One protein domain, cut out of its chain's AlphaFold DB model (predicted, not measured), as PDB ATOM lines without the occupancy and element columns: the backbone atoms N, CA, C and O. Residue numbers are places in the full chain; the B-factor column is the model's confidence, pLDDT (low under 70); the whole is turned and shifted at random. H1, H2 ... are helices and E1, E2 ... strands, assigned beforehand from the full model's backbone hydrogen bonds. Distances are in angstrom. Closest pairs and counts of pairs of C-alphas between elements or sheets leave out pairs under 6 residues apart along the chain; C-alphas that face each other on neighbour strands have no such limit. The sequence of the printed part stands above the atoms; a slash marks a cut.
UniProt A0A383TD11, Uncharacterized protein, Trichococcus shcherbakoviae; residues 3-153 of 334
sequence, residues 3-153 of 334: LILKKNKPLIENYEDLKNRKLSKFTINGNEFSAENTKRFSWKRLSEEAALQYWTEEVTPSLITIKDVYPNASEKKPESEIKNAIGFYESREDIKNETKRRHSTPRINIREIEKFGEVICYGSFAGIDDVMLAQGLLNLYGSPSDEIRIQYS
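What this domain is: This is residues 3 to 153 of the 334 residues of an uncharacterized protein of Trichococcus shcherbakoviae (UniProt A0A383TD11). Two helices side by side, H2 and H6, form a slab between two antiparallel sheets, the sheet E1 E7 E2 E3 over one side of it and the sheet E4 E6 E5 over the other. H5 packs on the far face of the smaller sheet, while the short helices H1 and H3 pack on H6 and H4 sits next to H3. The printed part has 151 residues with six named helices and seven named strands, in the order E1 H1 E2 E3 H2 H3 H4 E4 H5 E5 E6 H6 E7, and its class is mixed, helices and strands. It is compact, with a radius of gyration of the C-alphas of 14.3 A, and rounded, with spans of 38 by 38 by 31 A.

How they stand to each other: The larger sheet has the order E1, residues 3 to 6, E7, residues 147 to 152, E2, residues 23 to 28, and E3, residues 31 to 34. In it N 5 and O 148 are 2.8 A apart, N 27 and O 149 2.8 A, and N 26 and O 33 2.9 A, each within hydrogen-bond range; E2 and E3 form a hairpin. H2, residues 43 to 54, and H6, residues 127 to 141, lie on the same face of this sheet, two layers with helices on one face alone. H2 runs along E2 at a height over the sheet of 9.5 A, and H6 runs along E7 at 9.7 A. H2 and H6 touch, run the same way at a shallow tilt of 8 degrees, and come closest at the C-alphas of Trp 43 and Gly 127, 5.0 A apart. The second sheet has the order E4, residues 86 to 89, E6, residues 118 to 124, and E5, residues 109 to 115; N 121 and O 89 are 2.7 A apart, and in the hairpin of E5 and E6 N 111 and O 122 are 2.8 A apart. It makes three layers, helices on both faces: H2 and H6 are on one face, each at a height of 9.4 A, and H5, residues 92 to 101, is on the opposite face at 8.2 A, slantwise to E4 at 34 degrees on the local plane. Two split strand-helix-strand units, in which two strands that run the same way have another strand between them, have right-handed crossovers: E1, H1, residues 15 to 18, and E2, with E7 between; and E4, H5 and E5, with E6 between. H6 is the hub: besides H2 it touches H3, residues 66 to 69, at the C-alphas of Asp 68 and Gly 136, 4.5 A apart, and with residues 127 to 128 alone it only just touches H1, with 3 pairs of C-alphas within 8 A, the closest being Tyr 15 and Ile 128 at 5.7 A. H4, residues 79 to 82, only just touches H3, with 3 such pairs, the closest being Ile 66 and Glu 79 at 6.0 A. Every O i to N i+4 pair is within hydrogen-bond range in H5 and H6, and 7 of 8 are in H2; H1, H3 and H4 are too short for such a pair.

Where its parts are: E1 begins at C-alpha 3, (1.768, 120.510, 88.508), and E7, 16.2 A long, ends at C-alpha 152, (9.638, 119.460, 90.578). E2 is 14.2 A long. H6 spans 21.3 A from C-alpha 127, (9.283, 110.806, 84.031), and H2 17.1 A. E6 is 20.2 A long, E5 19.6 A and H5 14.3 A.

The domain as a whole: The two C-alphas farthest apart, those of Glu 36 and Glu 75, are 42.2 A apart. The printed part has no cut, and the one long link is H2 to H3, 11 residues. The mean pLDDT of the printed part is 83.8; residues 15 to 16, 36 to 40, 57 to 62 and 73 to 77 are under 70.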
ATOM      1  N   LEU A   3       2.778 121.103  89.374       89.31
ATOM      2  CA  LEU A   3       1.768 120.510  88.508       89.31
ATOM      3  C   LEU A   3       0.689 119.891  89.391       89.31
ATOM      4  O   LEU A   3       1.003 119.187  90.349       89.31
ATOM      5  N   ILE A   4      -0.576 120.126  89.057       91.31
ATOM      6  CA  ILE A   4      -1.715 119.554  89.775       91.31
ATOM      7  C   ILE A   4      -2.516 118.703  88.797       91.31
ATOM      8  O   ILE A   4      -3.061 119.221  87.822       91.31
ATOM      9  N   LEU A   5      -2.594 117.402  89.072       92.69
ATOM     10  CA  LEU A   5      -3.456 116.471  88.355       92.69
ATOM     11  C   LEU A   5      -4.807 116.409  89.065       92.69
ATOM     12  O   LEU A   5      -4.867 116.317  90.293       92.69
ATOM     13  N   LYS A   6      -5.887 116.458  88.284       91.56
ATOM     14  CA  LYS A   6      -7.269 116.367  88.772       91.56
ATOM     15  C   LYS A   6      -8.060 115.392  87.918       91.56
ATOM     16  O   LYS A   6      -7.771 115.243  86.727       91.56
ATOM     17  N   LYS A   7      -9.084 114.781  88.514       90.25
ATOM     18  CA  LYS A   7     -10.001 113.900  87.791       90.25
ATOM     19  C   LYS A   7     -10.710 114.640  86.648       90.25
ATOM     20  O   LYS A   7     -11.114 115.797  86.787       90.25
ATOM     21  N   ASN A   8     -10.876 113.956  85.519       86.62
ATOM     22  CA  ASN A   8     -11.507 114.424  84.284       86.62
ATOM     23  C   ASN A   8     -10.872 115.693  83.690       86.62
ATOM     24  O   ASN A   8     -11.516 116.440  82.947       86.62
ATOM     25  N   LYS A   9      -9.601 115.958  84.009       85.62
ATOM     26  CA  LYS A   9      -8.811 117.016  83.378       85.62
ATOM     27  C   LYS A   9      -7.749 116.396  82.469       85.62
ATOM     28  O   LYS A   9      -7.196 115.351  82.809       85.62
ATOM     29  N   PRO A  10      -7.479 117.005  81.300       84.81
ATOM     30  CA  PRO A  10      -6.388 116.554  80.453       84.81
ATOM     31  C   PRO A  10      -5.050 116.915  81.095       84.81
ATOM     32  O   PRO A  10      -4.910 118.006  81.652       84.81
ATOM     33  N   LEU A  11      -4.057 116.038  80.951       85.19
ATOM     34  CA  LEU A  11      -2.676 116.413  81.243       85.19
ATOM     35  C   LEU A  11      -2.263 117.572  80.317       85.19
ATOM     36  O   LEU A  11      -2.500 117.529  79.108       85.19
ATOM     37  N   ILE A  12      -1.682 118.625  80.889       78.56
ATOM     38  CA  ILE A  12      -1.267 119.823  80.138       78.56
ATOM     39  C   ILE A  12       0.218 119.743  79.764       78.56
ATOM     40  O   ILE A  12       0.601 120.186  78.686       78.56
ATOM     41  N   GLU A  13       1.029 119.133  80.627       75.06
ATOM     42  CA  GLU A  13       2.474 118.988  80.439       75.06
ATOM     43  C   GLU A  13       2.798 117.929  79.377       75.06
ATOM     44  O   GLU A  13       2.139 116.888  79.278       75.06
ATOM     45  N   ASN A  14       3.856 118.174  78.611       70.19
ATOM     46  CA  ASN A  14       4.416 117.242  77.639       70.19
ATOM     47  C   ASN A  14       5.839 116.797  78.031       70.19
ATOM     48  O   ASN A  14       6.375 117.131  79.091       70.19
ATOM     49  N   TYR A  15       6.467 115.997  77.165       66.25
ATOM     50  CA  TYR A  15       7.820 115.491  77.397       66.25
ATOM     51  C   TYR A  15       8.859 116.604  77.609       66.25
ATOM     52  O   TYR A  15       9.674 116.498  78.525       66.25
ATOM     53  N   GLU A  16       8.851 117.654  76.784       68.12
ATOM     54  CA  GLU A  16       9.818 118.754  76.879       68.12
ATOM     55  C   GLU A  16       9.627 119.560  78.167       68.12
ATOM     56  O   GLU A  16      10.615 120.003  78.760       68.12
ATOM     57  N   ASP A  17       8.391 119.651  78.664       70.44
ATOM     58  CA  ASP A  17       8.099 120.355  79.907       70.44
ATOM     59  C   ASP A  17       8.726 119.670  81.121       70.44
ATOM     60  O   ASP A  17       9.208 120.360  82.012       70.44
ATOM     61  N   LEU A  18       8.806 118.336  81.159       74.88
ATOM     62  CA  LEU A  18       9.417 117.590  82.273       74.88
ATOM     63  C   LEU A  18      10.865 117.151  82.023       74.88
ATOM     64  O   LEU A  18      11.546 116.646  82.928       74.88
ATOM     65  N   LYS A  19      11.385 117.363  80.814       73.12
ATOM     66  CA  LYS A  19      12.755 117.006  80.446       73.12
ATOM     67  C   LYS A  19      13.771 117.738  81.321       73.12
ATOM     68  O   LYS A  19      13.709 118.945  81.529       73.12
ATOM     69  N   ASN A  20      14.757 116.991  81.821       71.12
ATOM     70  CA  ASN A  20      15.808 117.484  82.728       71.12
ATOM     71  C   ASN A  20      15.298 118.063  84.058       71.12
ATOM     72  O   ASN A  20      16.039 118.771  84.745       71.12
ATOM     73  N   ARG A  21      14.066 117.734  84.459       79.75
ATOM     74  CA  ARG A  21      13.516 118.127  85.755       79.75
ATOM     75  C   ARG A  21      13.578 116.983  86.749       79.75
ATOM     76  O   ARG A  21      13.338 115.816  86.427       79.75
ATOM     77  N   LYS A  22      13.930 117.326  87.983       82.75
ATOM     78  CA  LYS A  22      13.957 116.388  89.102       82.75
ATOM     79  C   LYS A  22      12.682 116.552  89.910       82.75
ATOM     80  O   LYS A  22      12.369 117.665  90.323       82.75
ATOM     81  N   LEU A  23      11.983 115.449  90.149       86.56
ATOM     82  CA  LEU A  23      10.889 115.402  91.110       86.56
ATOM     83  C   LEU A  23      11.437 115.751  92.501       86.56
ATOM     84  O   LEU A  23      12.437 115.166  92.920       86.56
ATOM     85  N   SER A  24      10.816 116.707  93.190       87.31
ATOM     86  CA  SER A  24      11.220 117.137  94.536       87.31
ATOM     87  C   SER A  24      10.258 116.650  95.615       87.31
ATOM     88  O   SER A  24      10.704 116.218  96.676       87.31
ATOM     89  N   LYS A  25       8.956 116.664  95.321       91.44
ATOM     90  CA  LYS A  25       7.891 116.247  96.235       91.44
ATOM     91  C   LYS A  25       6.621 115.931  95.450       91.44
ATOM     92  O   LYS A  25       6.406 116.508  94.388       91.44
ATOM     93  N   PHE A  26       5.773 115.050  95.956       93.62
ATOM     94  CA  PHE A  26       4.391 114.961  95.498       93.62
ATOM     95  C   PHE A  26       3.450 114.608  96.648       93.62
ATOM     96  O   PHE A  26       3.883 114.146  97.700       93.62
ATOM     97  N   THR A  27       2.165 114.859  96.442       93.62
ATOM     98  CA  THR A  27       1.100 114.611  97.415       93.62
ATOM     99  C   THR A  27      -0.040 113.915  96.692       93.62
ATOM    100  O   THR A  27      -0.446 114.404  95.639       93.62
ATOM    101  N   ILE A  28      -0.545 112.811  97.235       93.94
ATOM    102  CA  ILE A  28      -1.718 112.095  96.712       93.94
ATOM    103  C   ILE A  28      -2.777 112.108  97.807       93.94
ATOM    104  O   ILE A  28      -2.546 111.544  98.873       93.94
ATOM    105  N   ASN A  29      -3.902 112.790  97.578       88.94
ATOM    106  CA  ASN A  29      -5.007 112.898  98.544       88.94
ATOM    107  C   ASN A  29      -4.554 113.300  99.968       88.94
ATOM    108  O   ASN A  29      -5.056 112.796 100.968       88.94
ATOM    109  N   GLY A  30      -3.568 114.201 100.059       84.69
ATOM    110  CA  GLY A  30      -3.001 114.686 101.326       84.69
ATOM    111  C   GLY A  30      -1.818 113.880 101.877       84.69
ATOM    112  O   GLY A  30      -1.099 114.394 102.729       84.69
ATOM    113  N   ASN A  31      -1.545 112.681 101.353       88.88
ATOM    114  CA  ASN A  31      -0.366 111.894 101.722       88.88
ATOM    115  C   ASN A  31       0.879 112.417 101.003       88.88
ATOM    116  O   ASN A  31       0.929 112.431  99.772       88.88
ATOM    117  N   GLU A  32       1.877 112.857 101.767       91.94
ATOM    118  CA  GLU A  32       3.081 113.508 101.255       91.94
ATOM    119  C   GLU A  32       4.255 112.546 101.047       91.94
ATOM    120  O   GLU A  32       4.633 111.784 101.936       91.94
ATOM    121  N   PHE A  33       4.916 112.685  99.897       88.69
ATOM    122  CA  PHE A  33       6.108 111.939  99.521       88.69
ATOM    123  C   PHE A  33       7.215 112.905  99.093       88.69
ATOM    124  O   PHE A  33       7.037 113.716  98.181       88.69
ATOM    125  N   SER A  34       8.387 112.806  99.723       85.75
ATOM    126  CA  SER A  34       9.536 113.672  99.441       85.75
ATOM    127  C   SER A  34      10.863 112.907  99.472       85.75
ATOM    128  O   SER A  34      10.963 111.791  99.999       85.75
ATOM    129  N   ALA A  35      11.903 113.529  98.909       70.94
ATOM    130  CA  ALA A  35      13.269 113.005  98.952       70.94
ATOM    131  C   ALA A  35      13.858 112.947 100.373       70.94
ATOM    132  O   ALA A  35      14.741 112.133 100.626       70.94
ATOM    133  N   GLU A  36      13.364 113.776 101.293       65.81
ATOM    134  CA  GLU A  36      13.799 113.793 102.696       65.81
ATOM    135  C   GLU A  36      13.311 112.548 103.445       65.81
ATOM    136  O   GLU A  36      14.031 111.992 104.273       65.81
ATOM    137  N   ASN A  37      12.131 112.046 103.076       60.91
ATOM    138  CA  ASN A  37      11.483 110.928 103.757       60.91
ATOM    139  C   ASN A  37      11.779 109.564 103.109       60.91
ATOM    140  O   ASN A  37      11.376 108.531 103.641       60.91
ATOM    141  N   THR A  38      12.462 109.515 101.954       57.97
ATOM    142  CA  THR A  38      12.628 108.268 101.185       57.97
ATOM    143  C   THR A  38      14.001 108.125 100.511       57.97
ATOM    144  O   THR A  38      14.467 108.987  99.773       57.97
ATOM    145  N   LYS A  39      14.647 106.956 100.673       51.22
ATOM    146  CA  LYS A  39      15.969 106.649 100.071       51.22
ATOM    147  C   LYS A  39      15.962 106.552  98.532       51.22
ATOM    148  O   LYS A  39      17.029 106.534  97.918       51.22
ATOM    149  N   ARG A  40      14.792 106.423  97.891       58.78
ATOM    150  CA  ARG A  40      14.633 106.259  96.431       58.78
ATOM    151  C   ARG A  40      13.479 107.116  95.903       58.78
ATOM    152  O   ARG A  40      12.458 106.594  95.467       58.78
ATOM    153  N   PHE A  41      13.662 108.431  95.906       77.12
ATOM    154  CA  PHE A  41      12.667 109.366  95.389       77.12
ATOM    155  C   PHE A  41      12.861 109.625  93.884       77.12
ATOM    156  O   PHE A  41      13.909 110.105  93.450       77.12
ATOM    157  N   SER A  42      11.882 109.237  93.062       86.19
ATOM    158  CA  SER A  42      11.947 109.357  91.596       86.19
ATOM    159  C   SER A  42      10.554 109.408  90.972       86.19
ATOM    160  O   SER A  42       9.592 109.005  91.617       86.19
ATOM    161  N   TRP A  43      10.457 109.812  89.701       88.62
ATOM    162  CA  TRP A  43       9.207 109.780  88.923       88.62
ATOM    163  C   TRP A  43       8.509 108.415  88.956       88.62
ATOM    164  O   TRP A  43       7.301 108.352  89.103       88.62
ATOM    165  N   LYS A  44       9.268 107.319  88.988       89.12
ATOM    166  CA  LYS A  44       8.720 105.956  89.085       89.12
ATOM    167  C   LYS A  44       7.961 105.691  90.383       89.12
ATOM    168  O   LYS A  44       7.117 104.808  90.422       89.12
ATOM    169  N   ARG A  45       8.291 106.424  91.453       89.06
ATOM    170  CA  ARG A  45       7.579 106.317  92.728       89.06
ATOM    171  C   ARG A  45       6.209 106.985  92.652       89.06
ATOM    172  O   ARG A  45       5.298 106.529  93.318       89.06
ATOM    173  N   LEU A  46       6.051 108.023  91.827       92.25
ATOM    174  CA  LEU A  46       4.759 108.679  91.616       92.25
ATOM    175  C   LEU A  46       3.732 107.703  91.033       92.25
ATOM    176  O   LEU A  46       2.633 107.596  91.562       92.25
ATOM    177  N   SER A  47       4.095 106.994  89.961       91.44
ATOM    178  CA  SER A  47       3.219 106.008  89.318       91.44
ATOM    179  C   SER A  47       2.923 104.820  90.235       91.44
ATOM    180  O   SER A  47       1.790 104.354  90.275       91.44
ATOM    181  N   GLU A  48       3.910 104.381  91.020       91.06
ATOM    182  CA  GLU A  48       3.750 103.322  92.022       91.06
ATOM    183  C   GLU A  48       2.758 103.711  93.130       91.06
ATOM    184  O   GLU A  48       1.811 102.977  93.390       91.06
ATOM    185  N   GLU A  49       2.932 104.881  93.748       92.75
ATOM    186  CA  GLU A  49       2.038 105.354  94.815       92.75
ATOM    187  C   GLU A  49       0.642 105.693  94.286       92.75
ATOM    188  O   GLU A  49      -0.352 105.440  94.961       92.75
ATOM    189  N   ALA A  50       0.538 106.220  93.062       92.19
ATOM    190  CA  ALA A  50      -0.757 106.423  92.419       92.19
ATOM    191  C   ALA A  50      -1.478 105.086  92.209       92.19
ATOM    192  O   ALA A  50      -2.660 104.975  92.524       92.19
ATOM    193  N   ALA A  51      -0.777 104.055  91.731       90.81
ATOM    194  CA  ALA A  51      -1.361 102.729  91.569       90.81
ATOM    195  C   ALA A  51      -1.797 102.147  92.914       90.81
ATOM    196  O   ALA A  51      -2.929 101.700  93.043       90.81
ATOM    197  N   LEU A  52      -0.954 102.231  93.946       89.94
ATOM    198  CA  LEU A  52      -1.309 101.788  95.294       89.94
ATOM    199  C   LEU A  52      -2.509 102.547  95.872       89.94
ATOM    200  O   LEU A  52      -3.301 101.944  96.592       89.94
ATOM    201  N   GLN A  53      -2.673 103.835  95.569       90.81
ATOM    202  CA  GLN A  53      -3.814 104.619  96.039       90.81
ATOM    203  C   GLN A  53      -5.116 104.243  95.322       90.81
ATOM    204  O   GLN A  53      -6.152 104.111  95.971       90.81
ATOM    205  N   TYR A  54      -5.075 104.128  93.994       89.00
ATOM    206  CA  TYR A  54      -6.277 104.035  93.161       89.00
ATOM    207  C   TYR A  54      -6.670 102.605  92.783       89.00
ATOM    208  O   TYR A  54      -7.796 102.381  92.352       89.00
ATOM    209  N   TRP A  55      -5.775 101.634  92.958       84.62
ATOM    210  CA  TRP A  55      -6.096 100.223  92.778       84.62
ATOM    211  C   TRP A  55      -6.731  99.652  94.050       84.62
ATOM    212  O   TRP A  55      -6.091  99.568  95.104       84.62
ATOM    213  N   THR A  56      -7.999  99.266  93.960       79.50
ATOM    214  CA  THR A  56      -8.782  98.612  95.021       79.50
ATOM    215  C   THR A  56      -9.137  97.181  94.608       79.50
ATOM    216  O   THR A  56      -9.128  96.893  93.418       79.50
ATOM    217  N   GLU A  57      -9.499  96.302  95.552       67.75
ATOM    218  CA  GLU A  57      -9.898  94.901  95.262       67.75
ATOM    219  C   GLU A  57     -11.044  94.794  94.234       67.75
ATOM    220  O   GLU A  57     -11.126  93.831  93.484       67.75
ATOM    221  N   GLU A  58     -11.913  95.807  94.156       66.44
ATOM    222  CA  GLU A  58     -13.033  95.860  93.202       66.44
ATOM    223  C   GLU A  58     -12.637  96.350  91.795       66.44
ATOM    224  O   GLU A  58     -13.450  96.321  90.869       66.44
ATOM    225  N   VAL A  59     -11.409  96.847  91.622       66.12
ATOM    226  CA  VAL A  59     -10.943  97.472  90.382       66.12
ATOM    227  C   VAL A  59     -10.074  96.494  89.604       66.12
ATOM    228  O   VAL A  59      -8.951  96.184  90.002       66.12
ATOM    229  N   THR A  60     -10.561  96.082  88.434       65.56
ATOM    230  CA  THR A  60      -9.748  95.336  87.477       65.56
ATOM    231  C   THR A  60      -8.693  96.257  86.858       65.56
ATOM    232  O   THR A  60      -9.038  97.345  86.369       65.56
ATOM    233  N   PRO A  61      -7.407  95.861  86.869       63.91
ATOM    234  CA  PRO A  61      -6.348  96.595  86.191       63.91
ATOM    235  C   PRO A  61      -6.707  96.753  84.714       63.91
ATOM    236  O   PRO A  61      -6.908  95.773  83.998       63.91
ATOM    237  N   SER A  62      -6.858  97.998  84.270       66.56
ATOM    238  CA  SER A  62      -7.222  98.301  82.890       66.56
ATOM    239  C   SER A  62      -6.110  99.059  82.176       66.56
ATOM    240  O   SER A  62      -5.245  99.705  82.779       66.56
ATOM    241  N   LEU A  63      -6.128  98.938  80.851       75.38
ATOM    242  CA  LEU A  63      -5.209  99.631  79.970       75.38
ATOM    243  C   LEU A  63      -5.416 101.144  80.078       75.38
ATOM    244  O   LEU A  63      -6.469 101.641  79.691       75.38
ATOM    245  N   ILE A  64      -4.379 101.881  80.480       83.19
ATOM    246  CA  ILE A  64      -4.358 103.337  80.331       83.19
ATOM    247  C   ILE A  64      -4.356 103.676  78.835       83.19
ATOM    248  O   ILE A  64      -3.383 103.428  78.109       83.19
ATOM    249  N   THR A  65      -5.454 104.257  78.367       85.88
ATOM    250  CA  THR A  65      -5.646 104.744  77.001       85.88
ATOM    251  C   THR A  65      -5.379 106.244  76.892       85.88
ATOM    252  O   THR A  65      -5.230 106.968  77.880       85.88
ATOM    253  N   ILE A  66      -5.347 106.751  75.656       82.19
ATOM    254  CA  ILE A  66      -5.167 108.185  75.389       82.19
ATOM    255  C   ILE A  66      -6.284 109.023  76.028       82.19
ATOM    256  O   ILE A  66      -6.029 110.146  76.461       82.19
ATOM    257  N   LYS A  67      -7.502 108.471  76.133       85.50
ATOM    258  CA  LYS A  67      -8.665 109.143  76.730       85.50
ATOM    259  C   LYS A  67      -8.548 109.239  78.247       85.50
ATOM    260  O   LYS A  67      -9.001 110.221  78.822       85.50
ATOM    261  N   ASP A  68      -7.866 108.290  78.875       88.75
ATOM    262  CA  ASP A  68      -7.654 108.309  80.321       88.75
ATOM    263  C   ASP A  68      -6.625 109.369  80.710       88.75
ATOM    264  O   ASP A  68      -6.725 109.970  81.770       88.75
ATOM    265  N   VAL A  69      -5.665 109.685  79.838       86.00
ATOM    266  CA  VAL A  69      -4.695 110.771  80.074       86.00
ATOM    267  C   VAL A  69      -5.237 112.127  79.607       86.00
ATOM    268  O   VAL A  69      -4.997 113.164  80.234       86.00
ATOM    269  N   TYR A  70      -5.995 112.134  78.509       84.94
ATOM    270  CA  TYR A  70      -6.548 113.333  77.889       84.94
ATOM    271  C   TYR A  70      -8.054 113.174  77.599       84.94
ATOM    272  O   TYR A  70      -8.437 113.017  76.438       84.94
ATOM    273  N   PRO A  71      -8.934 113.297  78.615       81.62
ATOM    274  CA  PRO A  71     -10.376 113.043  78.468       81.62
ATOM    275  C   PRO A  71     -11.071 113.915  77.417       81.62
ATOM    276  O   PRO A  71     -12.031 113.489  76.787       81.62
ATOM    277  N   ASN A  72     -10.546 115.127  77.201       74.75
ATOM    278  CA  ASN A  72     -11.067 116.105  76.241       74.75
ATOM    279  C   ASN A  72     -10.151 116.290  75.019       74.75
ATOM    280  O   ASN A  72     -10.228 117.322  74.350       74.75
ATOM    281  N   ALA A  73      -9.219 115.368  74.756       63.41
ATOM    282  CA  ALA A  73      -8.430 115.449  73.534       63.41
ATOM    283  C   ALA A  73      -9.361 115.406  72.318       63.41
ATOM    284  O   ALA A  73     -10.259 114.571  72.243       63.41
ATOM    285  N   SER A  74      -9.129 116.296  71.351       58.25
ATOM    286  CA  SER A  74      -9.749 116.145  70.037       58.25
ATOM    287  C   SER A  74      -9.373 114.775  69.462       58.25
ATOM    288  O   SER A  74      -8.299 114.252  69.775       58.25
ATOM    289  N   GLU A  75     -10.205 114.219  68.575       57.09
ATOM    290  CA  GLU A  75      -9.963 112.940  67.869       57.09
ATOM    291  C   GLU A  75      -8.589 112.856  67.166       57.09
ATOM    292  O   GLU A  75      -8.189 111.806  66.675       57.09
ATOM    293  N   LYS A  76      -7.844 113.966  67.121       55.44
ATOM    294  CA  LYS A  76      -6.538 114.122  66.491       55.44
ATOM    295  C   LYS A  76      -5.336 113.767  67.370       55.44
ATOM    296  O   LYS A  76      -4.237 113.745  66.823       55.44
ATOM    297  N   LYS A  77      -5.464 113.538  68.688       65.94
ATOM    298  CA  LYS A  77      -4.292 113.116  69.487       65.94
ATOM    299  C   LYS A  77      -3.957 111.645  69.201       65.94
ATOM    300  O   LYS A  77      -4.779 110.783  69.514       65.94
ATOM    301  N   PRO A  78      -2.777 111.335  68.636       71.69
ATOM    302  CA  PRO A  78      -2.431 109.962  68.293       71.69
ATOM    303  C   PRO A  78      -2.092 109.141  69.546       71.69
ATOM    304  O   PRO A  78      -1.529 109.667  70.507       71.69
ATOM    305  N   GLU A  79      -2.340 107.824  69.511       74.88
ATOM    306  CA  GLU A  79      -1.905 106.895  70.578       74.88
ATOM    307  C   GLU A  79      -0.386 106.950  70.829       74.88
ATOM    308  O   GLU A  79       0.085 106.589  71.909       74.88
ATOM    309  N   SER A  80       0.392 107.449  69.861       78.00
ATOM    310  CA  SER A  80       1.840 107.614  69.977       78.00
ATOM    311  C   SER A  80       2.279 108.590  71.078       78.00
ATOM    312  O   SER A  80       3.418 108.483  71.535       78.00
ATOM    313  N   GLU A  81       1.403 109.486  71.546       81.69
ATOM    314  CA  GLU A  81       1.665 110.402  72.673       81.69
ATOM    315  C   GLU A  81       1.896 109.653  73.991       81.69
ATOM    316  O   GLU A  81       2.719 110.056  74.807       81.69
ATOM    317  N   ILE A  82       1.209 108.522  74.180       85.94
ATOM    318  CA  ILE A  82       1.325 107.679  75.378       85.94
ATOM    319  C   ILE A  82       2.048 106.366  75.079       85.94
ATOM    320  O   ILE A  82       1.910 105.387  75.815       85.94
ATOM    321  N   LYS A  83       2.833 106.314  73.992       87.00
ATOM    322  CA  LYS A  83       3.471 105.069  73.545       87.00
ATOM    323  C   LYS A  83       4.311 104.408  74.633       87.00
ATOM    324  O   LYS A  83       4.368 103.190  74.683       87.00
ATOM    325  N   ASN A  84       4.944 105.183  75.513       89.38
ATOM    326  CA  ASN A  84       5.807 104.654  76.570       89.38
ATOM    327  C   ASN A  84       5.141 104.594  77.954       89.38
ATOM    328  O   ASN A  84       5.770 104.093  78.879       89.38
ATOM    329  N   ALA A  85       3.906 105.082  78.097       90.44
ATOM    330  CA  ALA A  85       3.106 104.963  79.312       90.44
ATOM    331  C   ALA A  85       2.210 103.725  79.182       90.44
ATOM    332  O   ALA A  85       1.112 103.789  78.630       90.44
ATOM    333  N   ILE A  86       2.725 102.577  79.625       88.88
ATOM    334  CA  ILE A  86       2.090 101.264  79.466       88.88
ATOM    335  C   ILE A  86       1.674 100.742  80.840       88.88
ATOM    336  O   ILE A  86       2.459 100.799  81.776       88.88
ATOM    337  N   GLY A  87       0.473 100.200  80.985       82.50
ATOM    338  CA  GLY A  87      -0.012  99.666  82.263       82.50
ATOM    339  C   GLY A  87      -1.505  99.922  82.443       82.50
ATOM    340  O   GLY A  87      -2.075 100.657  81.642       82.50
ATOM    341  N   PHE A  88      -2.172  99.338  83.440       85.56
ATOM    342  CA  PHE A  88      -1.669  98.339  84.399       85.56
ATOM    343  C   PHE A  88      -2.205  96.952  84.016       85.56
ATOM    344  O   PHE A  88      -3.403  96.806  83.810       85.56
ATOM    345  N   TYR A  89      -1.323  95.958  83.887       86.19
ATOM    346  CA  TYR A  89      -1.655  94.605  83.411       86.19
ATOM    347  C   TYR A  89      -1.320  93.537  84.446       86.19
ATOM    348  O   TYR A  89      -0.433  93.743  85.259       86.19
ATOM    349  N   GLU A  90      -1.943  92.368  84.368       84.94
ATOM    350  CA  GLU A  90      -1.681  91.252  85.291       84.94
ATOM    351  C   GLU A  90      -0.317  90.585  85.054       84.94
ATOM    352  O   GLU A  90       0.252  89.973  85.957       84.94
ATOM    353  N   SER A  91       0.256  90.710  83.849       86.25
ATOM    354  CA  SER A  91       1.516  90.047  83.518       86.25
ATOM    355  C   SER A  91       2.539  90.947  82.822       86.25
ATOM    356  O   SER A  91       2.230  91.889  82.086       86.25
ATOM    357  N   ARG A  92       3.820  90.595  82.993       88.75
ATOM    358  CA  ARG A  92       4.921  91.187  82.220       88.75
ATOM    359  C   ARG A  92       4.792  90.929  80.722       88.75
ATOM    360  O   ARG A  92       5.332  91.707  79.937       88.75
ATOM    361  N   GLU A  93       4.155  89.832  80.321       88.25
ATOM    362  CA  GLU A  93       4.012  89.493  78.907       88.25
ATOM    363  C   GLU A  93       3.027  90.436  78.214       88.25
ATOM    364  O   GLU A  93       3.313  90.912  77.117       88.25
ATOM    365  N   ASP A  94       1.958  90.834  78.901       87.69
ATOM    366  CA  ASP A  94       1.015  91.833  78.393       87.69
ATOM    367  C   ASP A  94       1.687  93.193  78.186       87.69
ATOM    368  O   ASP A  94       1.505  93.824  77.146       87.69
ATOM    369  N   ILE A  95       2.572  93.598  79.106       87.94
ATOM    370  CA  ILE A  95       3.392  94.805  78.927       87.94
ATOM    371  C   ILE A  95       4.260  94.705  77.671       87.94
ATOM    372  O   ILE A  95       4.368  95.679  76.922       87.94
ATOM    373  N   LYS A  96       4.885  93.550  77.399       88.31
ATOM    374  CA  LYS A  96       5.697  93.362  76.183       88.31
ATOM    375  C   LYS A  96       4.845  93.374  74.916       88.31
ATOM    376  O   LYS A  96       5.269  93.953  73.916       88.31
ATOM    377  N   ASN A  97       3.672  92.750  74.947       88.69
ATOM    378  CA  ASN A  97       2.734  92.747  73.827       88.69
ATOM    379  C   ASN A  97       2.270  94.170  73.511       88.69
ATOM    380  O   ASN A  97       2.332  94.599  72.358       88.69
ATOM    381  N   GLU A  98       1.933  94.943  74.540       87.19
ATOM    382  CA  GLU A  98       1.518  96.333  74.386       87.19
ATOM    383  C   GLU A  98       2.678  97.239  73.941       87.19
ATOM    384  O   GLU A  98       2.487  98.113  73.096       87.19
ATOM    385  N   THR A  99       3.904  96.979  74.410       87.44
ATOM    386  CA  THR A  99       5.131  97.658  73.943       87.44
ATOM    387  C   THR A  99       5.312  97.479  72.433       87.44
ATOM    388  O   THR A  99       5.620  98.437  71.722       87.44
ATOM    389  N   LYS A 100       5.097  96.258  71.921       86.75
ATOM    390  CA  LYS A 100       5.147  95.975  70.480       86.75
ATOM    391  C   LYS A 100       4.012  96.692  69.747       86.75
ATOM    392  O   LYS A 100       4.278  97.382  68.768       86.75
ATOM    393  N   ARG A 101       2.772  96.584  70.243       86.69
ATOM    394  CA  ARG A 101       1.580  97.205  69.636       86.69
ATOM    395  C   ARG A 101       1.735  98.722  69.491       86.69
ATOM    396  O   ARG A 101       1.473  99.276  68.426       86.69
ATOM    397  N   ARG A 102       2.205  99.394  70.545       84.88
ATOM    398  CA  ARG A 102       2.382 100.855  70.595       84.88
ATOM    399  C   ARG A 102       3.679 101.355  69.956       84.88
ATOM    400  O   ARG A 102       3.919 102.562  69.962       84.88
ATOM    401  N   HIS A 103       4.503 100.465  69.392       86.12
ATOM    402  CA  HIS A 103       5.818 100.807  68.832       86.12
ATOM    403  C   HIS A 103       6.679 101.589  69.840       86.12
ATOM    404  O   HIS A 103       7.324 102.598  69.525       86.12
ATOM    405  N   SER A 104       6.627 101.151  71.094       85.12
ATOM    406  CA  SER A 104       7.287 101.803  72.215       85.12
ATOM    407  C   SER A 104       8.790 101.545  72.201       85.12
ATOM    408  O   SER A 104       9.299 100.671  71.498       85.12
ATOM    409  N   THR A 105       9.538 102.306  73.000       82.56
ATOM    410  CA  THR A 105      10.986 102.084  73.090       82.56
ATOM    411  C   THR A 105      11.311 100.706  73.686       82.56
ATOM    412  O   THR A 105      10.718 100.318  74.693       82.56
ATOM    413  N   PRO A 106      12.324  99.986  73.165       74.81
ATOM    414  CA  PRO A 106      12.759  98.716  73.750       74.81
ATOM    415  C   PRO A 106      13.380  98.873  75.151       74.81
ATOM    416  O   PRO A 106      13.670  97.883  75.813       74.81
ATOM    417  N   ARG A 107      13.609 100.111  75.615       81.75
ATOM    418  CA  ARG A 107      14.186 100.433  76.932       81.75
ATOM    419  C   ARG A 107      13.137 100.745  78.004       81.75
ATOM    420  O   ARG A 107      13.467 101.393  79.000       81.75
ATOM    421  N   ILE A 108      11.880 100.349  77.800       84.50
ATOM    422  CA  ILE A 108      10.844 100.500  78.824       84.50
ATOM    423  C   ILE A 108      11.279  99.798  80.110       84.50
ATOM    424  O   ILE A 108      11.754  98.664  80.105       84.50
ATOM    425  N   ASN A 109      11.114 100.494  81.233       86.56
ATOM    426  CA  ASN A 109      11.314  99.909  82.546       86.56
ATOM    427  C   ASN A 109      10.001  99.274  82.983       86.56
ATOM    428  O   ASN A 109       9.080  99.995  83.356       86.56
ATOM    429  N   ILE A 110       9.940  97.946  82.960       90.12
ATOM    430  CA  ILE A 110       8.792  97.202  83.475       90.12
ATOM    431  C   ILE A 110       8.923  97.077  84.994       90.12
ATOM    432  O   ILE A 110       9.992  96.733  85.508       90.12
ATOM    433  N   ARG A 111       7.841  97.359  85.710       89.00
ATOM    434  CA  ARG A 111       7.734  97.266  87.164       89.00
ATOM    435  C   ARG A 111       6.518  96.464  87.563       89.00
ATOM    436  O   ARG A 111       5.556  96.406  86.813       89.00
ATOM    437  N   GLU A 112       6.618  95.880  88.744       91.06
ATOM    438  CA  GLU A 112       5.583  95.088  89.391       91.06
ATOM    439  C   GLU A 112       5.209  95.773  90.704       91.06
ATOM    440  O   GLU A 112       6.085  96.293  91.404       91.06
ATOM    441  N   ILE A 113       3.917  95.791  91.000       88.69
ATOM    442  CA  ILE A 113       3.339  96.242  92.261       88.69
ATOM    443  C   ILE A 113       2.522  95.077  92.788       88.69
ATOM    444  O   ILE A 113       1.670  94.554  92.076       88.69
ATOM    445  N   GLU A 114       2.791  94.691  94.026       88.00
ATOM    446  CA  GLU A 114       2.040  93.653  94.717       88.00
ATOM    447  C   GLU A 114       1.072  94.309  95.703       88.00
ATOM    448  O   GLU A 114       1.479  95.120  96.541       88.00
ATOM    449  N   LYS A 115      -0.218  93.986  95.584       82.62
ATOM    450  CA  LYS A 115      -1.272  94.437  96.497       82.62
ATOM    451  C   LYS A 115      -2.388  93.395  96.508       82.62
ATOM    452  O   LYS A 115      -2.683  92.811  95.478       82.62
ATOM    453  N   PHE A 116      -2.987  93.141  97.671       82.81
ATOM    454  CA  PHE A 116      -4.083  92.165  97.827       82.81
ATOM    455  C   PHE A 116      -3.744  90.722  97.386       82.81
ATOM    456  O   PHE A 116      -4.632  89.938  97.078       82.81
ATOM    457  N   GLY A 117      -2.457  90.351  97.366       82.12
ATOM    458  CA  GLY A 117      -2.008  89.051  96.851       82.12
ATOM    459  C   GLY A 117      -2.000  88.952  95.321       82.12
ATOM    460  O   GLY A 117      -1.674  87.897  94.782       82.12
ATOM    461  N   GLU A 118      -2.311  90.047  94.628       85.06
ATOM    462  CA  GLU A 118      -2.231  90.178  93.180       85.06
ATOM    463  C   GLU A 118      -1.003  91.002  92.786       85.06
ATOM    464  O   GLU A 118      -0.522  91.863  93.533       85.06
ATOM    465  N   VAL A 119      -0.495  90.748  91.580       87.12
ATOM    466  CA  VAL A 119       0.620  91.494  90.999       87.12
ATOM    467  C   VAL A 119       0.129  92.212  89.756       87.12
ATOM    468  O   VAL A 119      -0.368  91.582  88.829       87.12
ATOM    469  N   ILE A 120       0.340  93.526  89.710       88.50
ATOM    470  CA  ILE A 120       0.151  94.315  88.492       88.50
ATOM    471  C   ILE A 120       1.475  94.838  87.973       88.50
ATOM    472  O   ILE A 120       2.363  95.259  88.712       88.50
ATOM    473  N   CYS A 121       1.584  94.840  86.659       90.00
ATOM    474  CA  CYS A 121       2.725  95.273  85.899       90.00
ATOM    475  C   CYS A 121       2.425  96.599  85.197       90.00
ATOM    476  O   CYS A 121       1.334  96.816  84.670       90.00
ATOM    477  N   TYR A 122       3.424  97.469  85.123       91.62
ATOM    478  CA  TYR A 122       3.383  98.684  84.315       91.62
ATOM    479  C   TYR A 122       4.767  98.996  83.738       91.62
ATOM    480  O   TYR A 122       5.786  98.481  84.196       91.62
ATOM    481  N   GLY A 123       4.809  99.815  82.696       90.38
ATOM    482  CA  GLY A 123       5.992 100.173  81.932       90.38
ATOM    483  C   GLY A 123       6.090 101.681  81.724       90.38
ATOM    484  O   GLY A 123       5.148 102.308  81.246       90.38
ATOM    485  N   SER A 124       7.252 102.250  82.046       91.56
ATOM    486  CA  SER A 124       7.589 103.653  81.761       91.56
ATOM    487  C   SER A 124       9.038 103.818  81.291       91.56
ATOM    488  O   SER A 124       9.945 103.068  81.683       91.56
ATOM    489  N   PHE A 125       9.300 104.804  80.430       85.81
ATOM    490  CA  PHE A 125      10.649 105.125  79.951       85.81
ATOM    491  C   PHE A 125      11.213 106.398  80.596       85.81
ATOM    492  O   PHE A 125      12.348 106.401  81.083       85.81
ATOM    493  N   ALA A 126      10.424 107.467  80.622       84.81
ATOM    494  CA  ALA A 126      10.761 108.789  81.128       84.81
ATOM    495  C   ALA A 126       9.766 109.246  82.205       84.81
ATOM    496  O   ALA A 126       8.692 108.681  82.365       84.81
ATOM    497  N   GLY A 127      10.116 110.314  82.930       85.81
ATOM    498  CA  GLY A 127       9.283 110.806  84.031       85.81
ATOM    499  C   GLY A 127       7.896 111.291  83.606       85.81
ATOM    500  O   GLY A 127       6.956 111.158  84.380       85.81
ATOM    501  N   ILE A 128       7.745 111.792  82.374       89.38
ATOM    502  CA  ILE A 128       6.426 112.142  81.829       89.38
ATOM    503  C   ILE A 128       5.520 110.913  81.696       89.38
ATOM    504  O   ILE A 128       4.330 111.029  81.956       89.38
ATOM    505  N   ASP A 129       6.073 109.735  81.390       91.50
ATOM    506  CA  ASP A 129       5.283 108.507  81.266       91.50
ATOM    507  C   ASP A 129       4.699 108.114  82.632       91.50
ATOM    508  O   ASP A 129       3.543 107.717  82.726       91.50
ATOM    509  N   ASP A 130       5.465 108.301  83.715       93.00
ATOM    510  CA  ASP A 130       4.980 108.080  85.082       93.00
ATOM    511  C   ASP A 130       3.874 109.081  85.476       93.00
ATOM    512  O   ASP A 130       2.922 108.712  86.162       93.00
ATOM    513  N   VAL A 131       3.963 110.336  85.015       92.81
ATOM    514  CA  VAL A 131       2.909 111.350  85.212       92.81
ATOM    515  C   VAL A 131       1.654 111.009  84.404       92.81
ATOM    516  O   VAL A 131       0.546 111.146  84.918       92.81
ATOM    517  N   MET A 132       1.808 110.526  83.167       92.94
ATOM    518  CA  MET A 132       0.699 110.065  82.324       92.94
ATOM    519  C   MET A 132      -0.026 108.877  82.960       92.94
ATOM    520  O   MET A 132      -1.251 108.889  83.037       92.94
ATOM    521  N   LEU A 133       0.715 107.888  83.472       93.19
ATOM    522  CA  LEU A 133       0.141 106.751  84.198       93.19
ATOM    523  C   LEU A 133      -0.636 107.210  85.441       93.19
ATOM    524  O   LEU A 133      -1.761 106.765  85.658       93.19
ATOM    525  N   ALA A 134      -0.080 108.145  86.221       93.62
ATOM    526  CA  ALA A 134      -0.755 108.700  87.394       93.62
ATOM    527  C   ALA A 134      -2.037 109.474  87.031       93.62
ATOM    528  O   ALA A 134      -3.062 109.307  87.691       93.62
ATOM    529  N   GLN A 135      -2.010 110.286  85.966       92.81
ATOM    530  CA  GLN A 135      -3.200 110.986  85.466       92.81
ATOM    531  C   GLN A 135      -4.268 110.002  84.964       92.81
ATOM    532  O   GLN A 135      -5.451 110.212  85.233       92.81
ATOM    533  N   GLY A 136      -3.856 108.943  84.261       91.44
ATOM    534  CA  GLY A 136      -4.745 107.891  83.772       91.44
ATOM    535  C   GLY A 136      -5.476 107.179  84.906       91.44
ATOM    536  O   GLY A 136      -6.702 107.106  84.896       91.44
ATOM    537  N   LEU A 137      -4.741 106.749  85.935       91.75
ATOM    538  CA  LEU A 137      -5.317 106.134  87.135       91.75
ATOM    539  C   LEU A 137      -6.295 107.061  87.862       91.75
ATOM    540  O   LEU A 137      -7.389 106.639  88.227       91.75
ATOM    541  N   LEU A 138      -5.921 108.330  88.044       92.19
ATOM    542  CA  LEU A 138      -6.782 109.327  88.679       92.19
ATOM    543  C   LEU A 138      -8.091 109.525  87.899       92.19
ATOM    544  O   LEU A 138      -9.156 109.675  88.499       92.19
ATOM    545  N   ASN A 139      -8.027 109.521  86.568       90.75
ATOM    546  CA  ASN A 139      -9.209 109.678  85.725       90.75
ATOM    547  C   ASN A 139     -10.105 108.436  85.731       90.75
ATOM    548  O   ASN A 139     -11.324 108.587  85.825       90.75
ATOM    549  N   LEU A 140      -9.519 107.239  85.698       88.75
ATOM    550  CA  LEU A 140     -10.263 105.980  85.737       88.75
ATOM    551  C   LEU A 140     -10.923 105.737  87.098       88.75
ATOM    552  O   LEU A 140     -12.118 105.454  87.165       88.75
ATOM    553  N   TYR A 141     -10.167 105.894  88.185       89.56
ATOM    554  CA  TYR A 141     -10.539 105.333  89.488       89.56
ATOM    555  C   TYR A 141     -10.600 106.353  90.627       89.56
ATOM    556  O   TYR A 141     -11.181 106.067  91.670       89.56
ATOM    557  N   GLY A 142     -10.040 107.553  90.453       89.94
ATOM    558  CA  GLY A 142     -10.073 108.581  91.497       89.94
ATOM    559  C   GLY A 142     -11.485 109.086  91.800       89.94
ATOM    560  O   GLY A 142     -12.411 108.924  91.006       89.94
ATOM    561  N   SER A 143     -11.669 109.765  92.923       91.44
ATOM    562  CA  SER A 143     -12.891 110.519  93.228       91.44
ATOM    563  C   SER A 143     -12.823 111.953  92.671       91.44
ATOM    564  O   SER A 143     -11.741 112.455  92.380       91.44
ATOM    565  N   PRO A 144     -13.951 112.675  92.509       91.06
ATOM    566  CA  PRO A 144     -13.934 114.071  92.044       91.06
ATOM    567  C   PRO A 144     -13.149 115.041  92.942       91.06
ATOM    568  O   PRO A 144     -12.713 116.091  92.472       91.06
ATOM    569  N   SER A 145     -12.996 114.705  94.225       92.50
ATOM    570  CA  SER A 145     -12.195 115.446  95.205       92.50
ATOM    571  C   SER A 145     -10.700 115.142  95.134       92.50
ATOM    572  O   SER A 145      -9.918 115.868  95.745       92.50
ATOM    573  N   ASP A 146     -10.315 114.075  94.437       93.69
ATOM    574  CA  ASP A 146      -8.948 113.581  94.462       93.69
ATOM    575  C   ASP A 146      -8.039 114.454  93.608       93.69
ATOM    576  O   ASP A 146      -8.389 114.914  92.511       93.69
ATOM    577  N   GLU A 147      -6.836 114.674  94.120       94.50
ATOM    578  CA  GLU A 147      -5.814 115.436  93.426       94.50
ATOM    579  C   GLU A 147      -4.421 114.894  93.717       94.50
ATOM    580  O   GLU A 147      -4.106 114.420  94.814       94.50
ATOM    581  N   ILE A 148      -3.565 115.007  92.703       95.69
ATOM    582  CA  ILE A 148      -2.144 114.704  92.814       95.69
ATOM    583  C   ILE A 148      -1.382 116.001  92.586       95.69
ATOM    584  O   ILE A 148      -1.398 116.558  91.487       95.69
ATOM    585  N   ARG A 149      -0.698 116.490  93.618       94.12
ATOM    586  CA  ARG A 149       0.158 117.680  93.523       94.12
ATOM    587  C   ARG A 149       1.597 117.248  93.366       94.12
ATOM    588  O   ARG A 149       2.096 116.496  94.193       94.12
ATOM    589  N   ILE A 150       2.269 117.734  92.338       93.38
ATOM    590  CA  ILE A 150       3.613 117.320  91.949       93.38
ATOM    591  C   ILE A 150       4.496 118.558  91.929       93.38
ATOM    592  O   ILE A 150       4.275 119.489  91.161       93.38
ATOM    593  N   GLN A 151       5.535 118.549  92.750       89.88
ATOM    594  CA  GLN A 151       6.562 119.574  92.777       89.88
ATOM    595  C   GLN A 151       7.842 119.034  92.162       89.88
ATOM    596  O   GLN A 151       8.307 117.931  92.466       89.88
ATOM    597  N   TYR A 152       8.429 119.834  91.286       87.81
ATOM    598  CA  TYR A 152       9.638 119.460  90.578       87.81
ATOM    599  C   TYR A 152      10.516 120.682  90.304       87.81
ATOM    600  O   TYR A 152      10.072 121.839  90.320       87.81
ATOM    601  N   SER A 153      11.804 120.420  90.087       83.12
ATOM    602  CA  SER A 153      12.815 121.454  89.919       83.12
ATOM    603  C   SER A 153      12.508 122.354  88.724       83.12
ATOM    604  O   SER A 153      11.918 121.938  87.720       83.12
TER     605      SER A 153